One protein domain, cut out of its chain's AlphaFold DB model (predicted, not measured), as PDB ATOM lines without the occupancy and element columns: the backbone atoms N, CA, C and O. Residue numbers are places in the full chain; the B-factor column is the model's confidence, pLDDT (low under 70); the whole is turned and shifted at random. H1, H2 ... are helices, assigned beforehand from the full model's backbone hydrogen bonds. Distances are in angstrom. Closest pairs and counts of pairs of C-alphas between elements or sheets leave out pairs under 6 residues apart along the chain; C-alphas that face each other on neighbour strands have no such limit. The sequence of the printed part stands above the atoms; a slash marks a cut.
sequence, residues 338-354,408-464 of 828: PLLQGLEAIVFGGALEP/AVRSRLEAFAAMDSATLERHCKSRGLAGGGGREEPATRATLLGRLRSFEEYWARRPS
ATOM      1  N   PRO A 338       9.053 -12.219  -3.746       92.56
ATOM      2  CA  PRO A 338       8.171 -13.099  -2.964       92.56
ATOM      3  C   PRO A 338       7.902 -12.646  -1.519       92.56
ATOM      4  O   PRO A 338       6.833 -12.938  -0.988       92.56
ATOM      5  N   LEU A 339       8.831 -11.917  -0.886       94.81
ATOM      6  CA  LEU A 339       8.610 -11.317   0.433       94.81
ATOM      7  C   LEU A 339       7.670 -10.111   0.322       94.81
ATOM      8  O   LEU A 339       6.695 -10.021   1.058       94.81
ATOM      9  N   LEU A 340       7.917  -9.214  -0.635       96.00
ATOM     10  CA  LEU A 340       7.061  -8.044  -0.881       96.00
ATOM     11  C   LEU A 340       5.634  -8.456  -1.279       96.00
ATOM     12  O   LEU A 340       4.669  -7.816  -0.864       96.00
ATOM     13  N   GLN A 341       5.498  -9.568  -2.003       93.69
ATOM     14  CA  GLN A 341       4.218 -10.190  -2.330       93.69
ATOM     15  C   GLN A 341       3.477 -10.720  -1.098       93.69
ATOM     16  O   GLN A 341       2.249 -10.630  -1.033       93.69
ATOM     17  N   GLY A 342       4.202 -11.276  -0.124       93.19
ATOM     18  CA  GLY A 342       3.617 -11.754   1.128       93.19
ATOM     19  C   GLY A 342       3.218 -10.618   2.057       93.19
ATOM     20  O   GLY A 342       2.136 -10.666   2.633       93.19
ATOM     21  N   LEU A 343       4.020  -9.551   2.126       95.19
ATOM     22  CA  LEU A 343       3.651  -8.330   2.845       95.19
ATOM     23  C   LEU A 343       2.393  -7.683   2.236       95.19
ATOM     24  O   LEU A 343       1.470  -7.365   2.979       95.19
ATOM     25  N   GLU A 344       2.287  -7.569   0.905       95.25
ATOM     26  CA  GLU A 344       1.045  -7.106   0.255       95.25
ATOM     27  C   GLU A 344      -0.162  -7.997   0.577       95.25
ATOM     28  O   GLU A 344      -1.238  -7.473   0.854       95.25
ATOM     29  N   ALA A 345       0.001  -9.325   0.582       92.69
ATOM     30  CA  ALA A 345      -1.082 -10.232   0.960       92.69
ATOM     31  C   ALA A 345      -1.477 -10.061   2.439       92.69
ATOM     32  O   ALA A 345      -2.665 -10.065   2.757       92.69
ATOM     33  N   ILE A 346      -0.512  -9.881   3.353       92.62
ATOM     34  CA  ILE A 346      -0.776  -9.686   4.790       92.62
ATOM     35  C   ILE A 346      -1.587  -8.412   5.027       92.62
ATOM     36  O   ILE A 346      -2.534  -8.461   5.813       92.62
ATOM     37  N   VAL A 347      -1.250  -7.310   4.342       93.44
ATOM     38  CA  VAL A 347      -1.969  -6.034   4.477       93.44
ATOM     39  C   VAL A 347      -3.316  -6.061   3.752       93.44
ATOM     40  O   VAL A 347      -4.347  -5.796   4.361       93.44
ATOM     41  N   PHE A 348      -3.324  -6.373   2.456       93.00
ATOM     42  CA  PHE A 348      -4.471  -6.129   1.569       93.00
ATOM     43  C   PHE A 348      -5.301  -7.383   1.261       93.00
ATOM     44  O   PHE A 348      -6.314  -7.291   0.571       93.00
ATOM     45  N   GLY A 349      -4.878  -8.566   1.718       87.25
ATOM     46  CA  GLY A 349      -5.517  -9.837   1.365       87.25
ATOM     47  C   GLY A 349      -6.781 -10.178   2.148       87.25
ATOM     48  O   GLY A 349      -7.497 -11.088   1.740       87.25
ATOM     49  N   GLY A 350      -7.060  -9.485   3.260       71.56
ATOM     50  CA  GLY A 350      -8.280  -9.613   4.078       71.56
ATOM     51  C   GLY A 350      -8.464 -10.938   4.840       71.56
ATOM     52  O   GLY A 350      -8.979 -10.929   5.950       71.56
ATOM     53  N   ALA A 351      -8.000 -12.059   4.285       50.78
ATOM     54  CA  ALA A 351      -8.268 -13.425   4.744       50.78
ATOM     55  C   ALA A 351      -6.999 -14.198   5.167       50.78
ATOM     56  O   ALA A 351      -6.972 -15.427   5.115       50.78
ATOM     57  N   LEU A 352      -5.924 -13.491   5.542       52.88
ATOM     58  CA  LEU A 352      -4.677 -14.096   6.049       52.88
ATOM     59  C   LEU A 352      -4.612 -14.248   7.573       52.88
ATOM     60  O   LEU A 352      -3.603 -14.739   8.087       52.88
ATOM     61  N   GLU A 353      -5.672 -13.879   8.290       50.94
ATOM     62  CA  GLU A 353      -5.848 -14.418   9.634       50.94
ATOM     63  C   GLU A 353      -6.078 -15.930   9.518       50.94
ATOM     64  O   GLU A 353      -7.022 -16.342   8.836       50.94
ATOM     65  N   PRO A 354      -5.263 -16.784  10.171       49.38
ATOM     66  CA  PRO A 354      -5.778 -18.096  10.527       49.38
ATOM     67  C   PRO A 354      -7.018 -17.865  11.409       49.38
ATOM     68  O   PRO A 354      -7.048 -16.866  12.130       49.38
ATOM     69  N   ALA A 408      -4.504 -24.480 -10.753       92.12
ATOM     70  CA  ALA A 408      -3.100 -24.131 -10.565       92.12
ATOM     71  C   ALA A 408      -2.792 -23.677  -9.125       92.12
ATOM     72  O   ALA A 408      -1.688 -23.927  -8.642       92.12
ATOM     73  N   VAL A 409      -3.736 -23.040  -8.418       92.56
ATOM     74  CA  VAL A 409      -3.608 -22.762  -6.972       92.56
ATOM     75  C   VAL A 409      -3.685 -24.064  -6.187       92.56
ATOM     76  O   VAL A 409      -2.805 -24.325  -5.368       92.56
ATOM     77  N   ARG A 410      -4.682 -24.910  -6.476       94.19
ATOM     78  CA  ARG A 410      -4.865 -26.201  -5.802       94.19
ATOM     79  C   ARG A 410      -3.609 -27.075  -5.894       94.19
ATOM     80  O   ARG A 410      -3.093 -27.487  -4.861       94.19
ATOM     81  N   SER A 411      -3.062 -27.254  -7.097       95.50
ATOM     82  CA  SER A 411      -1.841 -28.040  -7.322       95.50
ATOM     83  C   SER A 411      -0.624 -27.486  -6.559       95.50
ATOM     84  O   SER A 411       0.144 -28.254  -5.975       95.50
ATOM     85  N   ARG A 412      -0.463 -26.153  -6.469       95.19
ATOM     86  CA  ARG A 412       0.606 -25.545  -5.651       95.19
ATOM     87  C   ARG A 412       0.401 -25.789  -4.153       95.19
ATOM     88  O   ARG A 412       1.377 -26.021  -3.445       95.19
ATOM     89  N   LEU A 413      -0.839 -25.772  -3.663       95.25
ATOM     90  CA  LEU A 413      -1.146 -26.050  -2.255       95.25
ATOM     91  C   LEU A 413      -0.963 -27.528  -1.893       95.25
ATOM     92  O   LEU A 413      -0.437 -27.815  -0.821       95.25
ATOM     93  N   GLU A 414      -1.299 -28.451  -2.793       95.94
ATOM     94  CA  GLU A 414      -1.006 -29.884  -2.649       95.94
ATOM     95  C   GLU A 414       0.517 -30.127  -2.602       95.94
ATOM     96  O   GLU A 414       1.002 -30.835  -1.718       95.94
ATOM     97  N   ALA A 415       1.303 -29.435  -3.439       96.62
ATOM     98  CA  ALA A 415       2.766 -29.477  -3.373       96.62
ATOM     99  C   ALA A 415       3.337 -28.917  -2.050       96.62
ATOM    100  O   ALA A 415       4.269 -29.497  -1.493       96.62
ATOM    101  N   PHE A 416       2.780 -27.830  -1.497       96.81
ATOM    102  CA  PHE A 416       3.176 -27.337  -0.168       96.81
ATOM    103  C   PHE A 416       2.755 -28.289   0.961       96.81
ATOM    104  O   PHE A 416       3.510 -28.472   1.918       96.81
ATOM    105  N   ALA A 417       1.597 -28.944   0.844       96.31
ATOM    106  CA  ALA A 417       1.123 -29.939   1.802       96.31
ATOM    107  C   ALA A 417       1.993 -31.213   1.839       96.31
ATOM    108  O   ALA A 417       1.963 -31.921   2.848       96.31
ATOM    109  N   ALA A 418       2.808 -31.464   0.807       97.12
ATOM    110  CA  ALA A 418       3.776 -32.561   0.745       97.12
ATOM    111  C   ALA A 418       5.176 -32.228   1.318       97.12
ATOM    112  O   ALA A 418       5.930 -33.142   1.639       97.12
ATOM    113  N   MET A 419       5.548 -30.949   1.477       97.62
ATOM    114  CA  MET A 419       6.877 -30.561   1.999       97.62
ATOM    115  C   MET A 419       7.047 -30.919   3.481       97.62
ATOM    116  O   MET A 419       6.083 -30.853   4.243       97.62
ATOM    117  N   ASP A 420       8.264 -31.204   3.950       97.06
ATOM    118  CA  ASP A 420       8.526 -31.331   5.391       97.06
ATOM    119  C   ASP A 420       8.270 -30.001   6.136       97.06
ATOM    120  O   ASP A 420       8.219 -28.926   5.533       97.06
ATOM    121  N   SER A 421       8.079 -30.049   7.458       94.69
ATOM    122  CA  SER A 421       7.674 -28.853   8.213       94.69
ATOM    123  C   SER A 421       8.749 -27.760   8.274       94.69
ATOM    124  O   SER A 421       8.393 -26.586   8.337       94.69
ATOM    125  N   ALA A 422      10.040 -28.105   8.216       94.50
ATOM    126  CA  ALA A 422      11.136 -27.138   8.277       94.50
ATOM    127  C   ALA A 422      11.383 -26.471   6.911       94.50
ATOM    128  O   ALA A 422      11.652 -25.269   6.844       94.50
ATOM    129  N   THR A 423      11.230 -27.209   5.808       95.94
ATOM    130  CA  THR A 423      11.199 -26.634   4.455       95.94
ATOM    131  C   THR A 423       9.964 -25.759   4.267       95.94
ATOM    132  O   THR A 423      10.095 -24.651   3.745       95.94
ATOM    133  N   LEU A 424       8.792 -26.190   4.748       95.75
ATOM    134  CA  LEU A 424       7.567 -25.390   4.716       95.75
ATOM    135  C   LEU A 424       7.727 -24.081   5.502       95.75
ATOM    136  O   LEU A 424       7.418 -23.013   4.977       95.75
ATOM    137  N   GLU A 425       8.265 -24.133   6.725       94.31
ATOM    138  CA  GLU A 425       8.548 -22.939   7.527       94.31
ATOM    139  C   GLU A 425       9.559 -22.018   6.829       94.31
ATOM    140  O   GLU A 425       9.315 -20.818   6.706       94.31
ATOM    141  N   ARG A 426      10.654 -22.566   6.287       91.88
ATOM    142  CA  ARG A 426      11.656 -21.808   5.517       91.88
ATOM    143  C   ARG A 426      11.047 -21.141   4.279       91.88
ATOM    144  O   ARG A 426      11.406 -20.006   3.963       91.88
ATOM    145  N   HIS A 427      10.118 -21.812   3.601       91.88
ATOM    146  CA  HIS A 427       9.401 -21.284   2.439       91.88
ATOM    147  C   HIS A 427       8.388 -20.195   2.837       91.88
ATOM    148  O   HIS A 427       8.316 -19.138   2.209       91.88
ATOM    149  N   CYS A 428       7.664 -20.382   3.941       91.69
ATOM    150  CA  CYS A 428       6.842 -19.333   4.541       91.69
ATOM    151  C   CYS A 428       7.687 -18.128   4.968       91.69
ATOM    152  O   CYS A 428       7.299 -16.995   4.700       91.69
ATOM    153  N   LYS A 429       8.861 -18.336   5.576       87.25
ATOM    154  CA  LYS A 429       9.760 -17.257   6.002       87.25
ATOM    155  C   LYS A 429      10.357 -16.495   4.817       87.25
ATOM    156  O   LYS A 429      10.437 -15.272   4.881       87.25
ATOM    157  N   SER A 430      10.691 -17.161   3.707       85.12
ATOM    158  CA  SER A 430      11.152 -16.477   2.483       85.12
ATOM    159  C   SER A 430      10.068 -15.603   1.832       85.12
ATOM    160  O   SER A 430      10.396 -14.598   1.200       85.12
ATOM    161  N   ARG A 431       8.788 -15.942   2.045       86.00
ATOM    162  CA  ARG A 431       7.606 -15.146   1.669       86.00
ATOM    163  C   ARG A 431       7.107 -14.193   2.770       86.00
ATOM    164  O   ARG A 431       6.139 -13.484   2.545       86.00
ATOM    165  N   GLY A 432       7.706 -14.172   3.962       82.81
ATOM    166  CA  GLY A 432       7.217 -13.371   5.098       82.81
ATOM    167  C   GLY A 432       5.892 -13.840   5.721       82.81
ATOM    168  O   GLY A 432       5.269 -13.081   6.449       82.81
ATOM    169  N   LEU A 433       5.450 -15.072   5.454       86.56
ATOM    170  CA  LEU A 433       4.223 -15.677   6.003       86.56
ATOM    171  C   LEU A 433       4.451 -16.404   7.346       86.56
ATOM    172  O   LEU A 433       3.496 -16.734   8.059       86.56
ATOM    173  N   ALA A 434       5.712 -16.661   7.706       83.50
ATOM    174  CA  ALA A 434       6.084 -17.139   9.039       83.50
ATOM    175  C   ALA A 434       5.711 -16.104  10.124       83.50
ATOM    176  O   ALA A 434       5.583 -14.913   9.843       83.50
ATOM    177  N   GLY A 435       5.511 -16.552  11.369       74.56
ATOM    178  CA  GLY A 435       5.268 -15.642  12.496       74.56
ATOM    179  C   GLY A 435       6.489 -14.752  12.747       74.56
ATOM    180  O   GLY A 435       7.575 -15.265  12.999       74.56
ATOM    181  N   GLY A 436       6.328 -13.433  12.628       55.38
ATOM    182  CA  GLY A 436       7.419 -12.474  12.804       55.38
ATOM    183  C   GLY A 436       7.526 -11.962  14.241       55.38
ATOM    184  O   GLY A 436       6.620 -11.282  14.712       55.38
ATOM    185  N   GLY A 437       8.653 -12.234  14.901       49.44
ATOM    186  CA  GLY A 437       9.169 -11.434  16.023       49.44
ATOM    187  C   GLY A 437       8.569 -11.645  17.421       49.44
ATOM    188  O   GLY A 437       9.108 -11.093  18.376       49.44
ATOM    189  N   GLY A 438       7.502 -12.430  17.579       49.16
ATOM    190  CA  GLY A 438       6.950 -12.764  18.896       49.16
ATOM    191  C   GLY A 438       7.723 -13.874  19.619       49.16
ATOM    192  O   GLY A 438       8.397 -14.689  18.994       49.16
ATOM    193  N   ARG A 439       7.544 -13.978  20.944       50.94
ATOM    194  CA  ARG A 439       7.933 -15.159  21.749       50.94
ATOM    195  C   ARG A 439       6.893 -16.295  21.635       50.94
ATOM    196  O   ARG A 439       6.693 -17.050  22.582       50.94
ATOM    197  N   GLU A 440       6.181 -16.324  20.509       59.97
ATOM    198  CA  GLU A 440       5.104 -17.259  20.178       59.97
ATOM    199  C   GLU A 440       5.680 -18.653  19.880       59.97
ATOM    200  O   GLU A 440       6.850 -18.783  19.510       59.97
ATOM    201  N   GLU A 441       4.865 -19.698  20.023       77.88
ATOM    202  CA  GLU A 441       5.260 -21.048  19.608       77.88
ATOM    203  C   GLU A 441       5.564 -21.126  18.098       77.88
ATOM    204  O   GLU A 441       4.995 -20.361  17.308       77.88
ATOM    205  N   PRO A 442       6.427 -22.070  17.663       81.75
ATOM    206  CA  PRO A 442       6.654 -22.324  16.244       81.75
ATOM    207  C   PRO A 442       5.322 -22.608  15.539       81.75
ATOM    208  O   PRO A 442       4.611 -23.557  15.869       81.75
ATOM    209  N   ALA A 443       4.972 -21.756  14.572       87.25
ATOM    210  CA  ALA A 443       3.654 -21.764  13.950       87.25
ATOM    211  C   ALA A 443       3.326 -23.142  13.354       87.25
ATOM    212  O   ALA A 443       4.034 -23.634  12.473       87.25
ATOM    213  N   THR A 444       2.234 -23.752  13.825       94.06
ATOM    214  CA  THR A 444       1.867 -25.125  13.457       94.06
ATOM    215  C   THR A 444       1.751 -25.298  11.940       94.06
ATOM    216  O   THR A 444       1.341 -24.383  11.220       94.06
ATOM    217  N   ARG A 445       2.053 -26.503  11.436       94.62
ATOM    218  CA  ARG A 445       1.977 -26.841  10.001       94.62
ATOM    219  C   ARG A 445       0.652 -26.408   9.359       94.62
ATOM    220  O   ARG A 445       0.662 -25.842   8.270       94.62
ATOM    221  N   ALA A 446      -0.470 -26.613  10.054       93.56
ATOM    222  CA  ALA A 446      -1.794 -26.174   9.610       93.56
ATOM    223  C   ALA A 446      -1.899 -24.641   9.475       93.56
ATOM    224  O   ALA A 446      -2.414 -24.148   8.474       93.56
ATOM    225  N   THR A 447      -1.340 -23.881  10.424       90.94
ATOM    226  CA  THR A 447      -1.263 -22.410  10.363       90.94
ATOM    227  C   THR A 447      -0.421 -21.939   9.175       90.94
ATOM    228  O   THR A 447      -0.810 -21.009   8.467       90.94
ATOM    229  N   LEU A 448       0.718 -22.591   8.917       93.31
ATOM    230  CA  LEU A 448       1.584 -22.277   7.774       93.31
ATOM    231  C   LEU A 448       0.899 -22.578   6.430       93.31
ATOM    232  O   LEU A 448       0.948 -21.742   5.529       93.31
ATOM    233  N   LEU A 449       0.217 -23.722   6.305       94.81
ATOM    234  CA  LEU A 449      -0.556 -24.073   5.106       94.81
ATOM    235  C   LEU A 449      -1.758 -23.139   4.900       94.81
ATOM    236  O   LEU A 449      -1.992 -22.708   3.774       94.81
ATOM    237  N   GLY A 450      -2.465 -22.753   5.967       90.81
ATOM    238  CA  GLY A 450      -3.537 -21.755   5.905       90.81
ATOM    239  C   GLY A 450      -3.041 -20.402   5.382       90.81
ATOM    240  O   GLY A 450      -3.627 -19.842   4.458       90.81
ATOM    241  N   ARG A 451      -1.895 -19.920   5.885       89.00
ATOM    242  CA  ARG A 451      -1.272 -18.680   5.389       89.00
ATOM    243  C   ARG A 451      -0.739 -18.803   3.958       89.00
ATOM    244  O   ARG A 451      -0.791 -17.835   3.207       89.00
ATOM    245  N   LEU A 452      -0.250 -19.970   3.534       93.25
ATOM    246  CA  LEU A 452       0.092 -20.195   2.123       93.25
ATOM    247  C   LEU A 452      -1.152 -20.212   1.231       93.25
ATOM    248  O   LEU A 452      -1.104 -19.668   0.130       93.25
ATOM    249  N   ARG A 453      -2.273 -20.763   1.712       93.06
ATOM    250  CA  ARG A 453      -3.542 -20.795   0.983       93.06
ATOM    251  C   ARG A 453      -4.075 -19.398   0.689       93.06
ATOM    252  O   ARG A 453      -4.214 -19.070  -0.486       93.06
ATOM    253  N   SER A 454      -4.305 -18.547   1.690       86.31
ATOM    254  CA  SER A 454      -4.839 -17.204   1.407       86.31
ATOM    255  C   SER A 454      -3.830 -16.306   0.675       86.31
ATOM    256  O   SER A 454      -4.243 -15.384  -0.025       86.31
ATOM    257  N   PHE A 455      -2.522 -16.590   0.758       90.44
ATOM    258  CA  PHE A 455      -1.509 -15.965  -0.101       90.44
ATOM    259  C   PHE A 455      -1.697 -16.355  -1.578       90.44
ATOM    260  O   PHE A 455      -1.806 -15.474  -2.429       90.44
ATOM    261  N   GLU A 456      -1.755 -17.653  -1.899       93.06
ATOM    262  CA  GLU A 456      -1.924 -18.119  -3.284       93.06
ATOM    263  C   GLU A 456      -3.297 -17.710  -3.851       93.06
ATOM    264  O   GLU A 456      -3.378 -17.279  -5.000       93.06
ATOM    265  N   GLU A 457      -4.364 -17.750  -3.038       88.12
ATOM    266  CA  GLU A 457      -5.691 -17.252  -3.426       88.12
ATOM    267  C   GLU A 457      -5.695 -15.733  -3.686       88.12
ATOM    268  O   GLU A 457      -6.283 -15.294  -4.675       88.12
ATOM    269  N   TYR A 458      -5.029 -14.918  -2.856       84.88
ATOM    270  CA  TYR A 458      -4.903 -13.471  -3.092       84.88
ATOM    271  C   TYR A 458      -4.185 -13.177  -4.416       84.88
ATOM    272  O   TYR A 458      -4.649 -12.356  -5.212       84.88
ATOM    273  N   TRP A 459      -3.084 -13.882  -4.685       84.81
ATOM    274  CA  TRP A 459      -2.294 -13.681  -5.898       84.81
ATOM    275  C   TRP A 459      -2.962 -14.210  -7.170       84.81
ATOM    276  O   TRP A 459      -2.772 -13.605  -8.223       84.81
ATOM    277  N   ALA A 460      -3.798 -15.248  -7.085       86.81
ATOM    278  CA  ALA A 460      -4.625 -15.702  -8.204       86.81
ATOM    279  C   ALA A 460      -5.833 -14.785  -8.478       86.81
ATOM    280  O   ALA A 460      -6.202 -14.576  -9.632       86.81
ATOM    281  N   ARG A 461      -6.437 -14.190  -7.436       84.19
ATOM    282  CA  ARG A 461      -7.532 -13.209  -7.585       84.19
ATOM    283  C   ARG A 461      -7.055 -11.870  -8.156       84.19
ATOM    284  O   ARG A 461      -7.845 -11.164  -8.784       84.19
ATOM    285  N   ARG A 462      -5.793 -11.486  -7.932       79.38
ATOM    286  CA  ARG A 462      -5.244 -10.222  -8.442       79.38
ATOM    287  C   ARG A 462      -5.075 -10.314  -9.967       79.38
ATOM    288  O   ARG A 462      -4.293 -11.143 -10.428       79.38
ATOM    289  N   PRO A 463      -5.749  -9.471 -10.775       66.31
ATOM    290  CA  PRO A 463      -5.603  -9.533 -12.225       66.31
ATOM    291  C   PRO A 463      -4.143  -9.267 -12.599       66.31
ATOM    292  O   PRO A 463      -3.570  -8.244 -12.213       66.31
ATOM    293  N   SER A 464      -3.528 -10.184 -13.352       67.44
ATOM    294  CA  SER A 464      -2.190  -9.941 -13.892       67.44
ATOM    295  C   SER A 464      -2.243  -8.702 -14.789       67.44
ATOM    296  O   SER A 464      -3.228  -8.488 -15.498       67.44
TER     297      SER A 464
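What this domain is: This is residues 338 to 354 and 408 to 464 of the 828 residues of the protein "Hypothetical protein" of Alexandrium monilatum (UniProt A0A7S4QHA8). Three helices pack round one long helix: H4 is the core, H1 crosses it on one side, H2 runs side by side with it on another, and H3 slants across the first part of H4, from near the end of H2 toward the start of H1. A long loop joins H3 to H4, and its residues 436 to 441 stick out. The printed part has 74 residues, all helix in class, with H1, H2, H3 and H4 in that order and no named strand. It is compact, with a radius of gyration of the C-alphas of 11.7 A and spans of 36 by 26 by 19 A.

Where its parts are: H1 takes residues 338 to 348, beginning at C-alpha 338 (8.171, -13.099, -2.964), and is 15.1 A long. H2 takes residues 408 to 418, 15.7 A. H3 takes residues 421 to 430, 14.1 A. H4 takes residues 445 to 461, 24.2 A, ending at C-alpha 461 (-7.532, -13.209, -7.585).

How they stand to each other: H4 is the hub. With its residues 454 to 459 alone it touches H1, about perpendicular at 84 degrees; the closest C-alphas, of Ala 345 and Phe 455, are 5.8 A apart. H2 touches H4 at a shallow tilt of 15 degrees, opposite ways, closest at the C-alphas of Val 409 and Glu 456, 6.2 A. H3 touches residues 445 to 452 of H4 alone, at a steep tilt of 41 degrees, the same way; the closest C-alphas, of Ser 421 and Arg 445, are 6.3 A apart. H1 and H3 are close but not clearly touching, with the C-alphas of Leu 339 and Ser 430 closest at 6.1 A. H1 and H2 are apart. In H1, H2, H3 and H4 every O i to N i+4 pair is within hydrogen-bond range.

The domain as a whole: The C-alphas farthest apart, of Arg 439 and Ser 464, are 37.4 A apart. Residues 355 to 407 are not printed, and C-alphas 354 and 408 are 22.1 A apart across the cut. The link from H2 to H3 is tight; that from H3 to H4 is long, 14 residues. The pLDDT is under 70 at residues 351 to 354, 436 to 440 and 463 to 464.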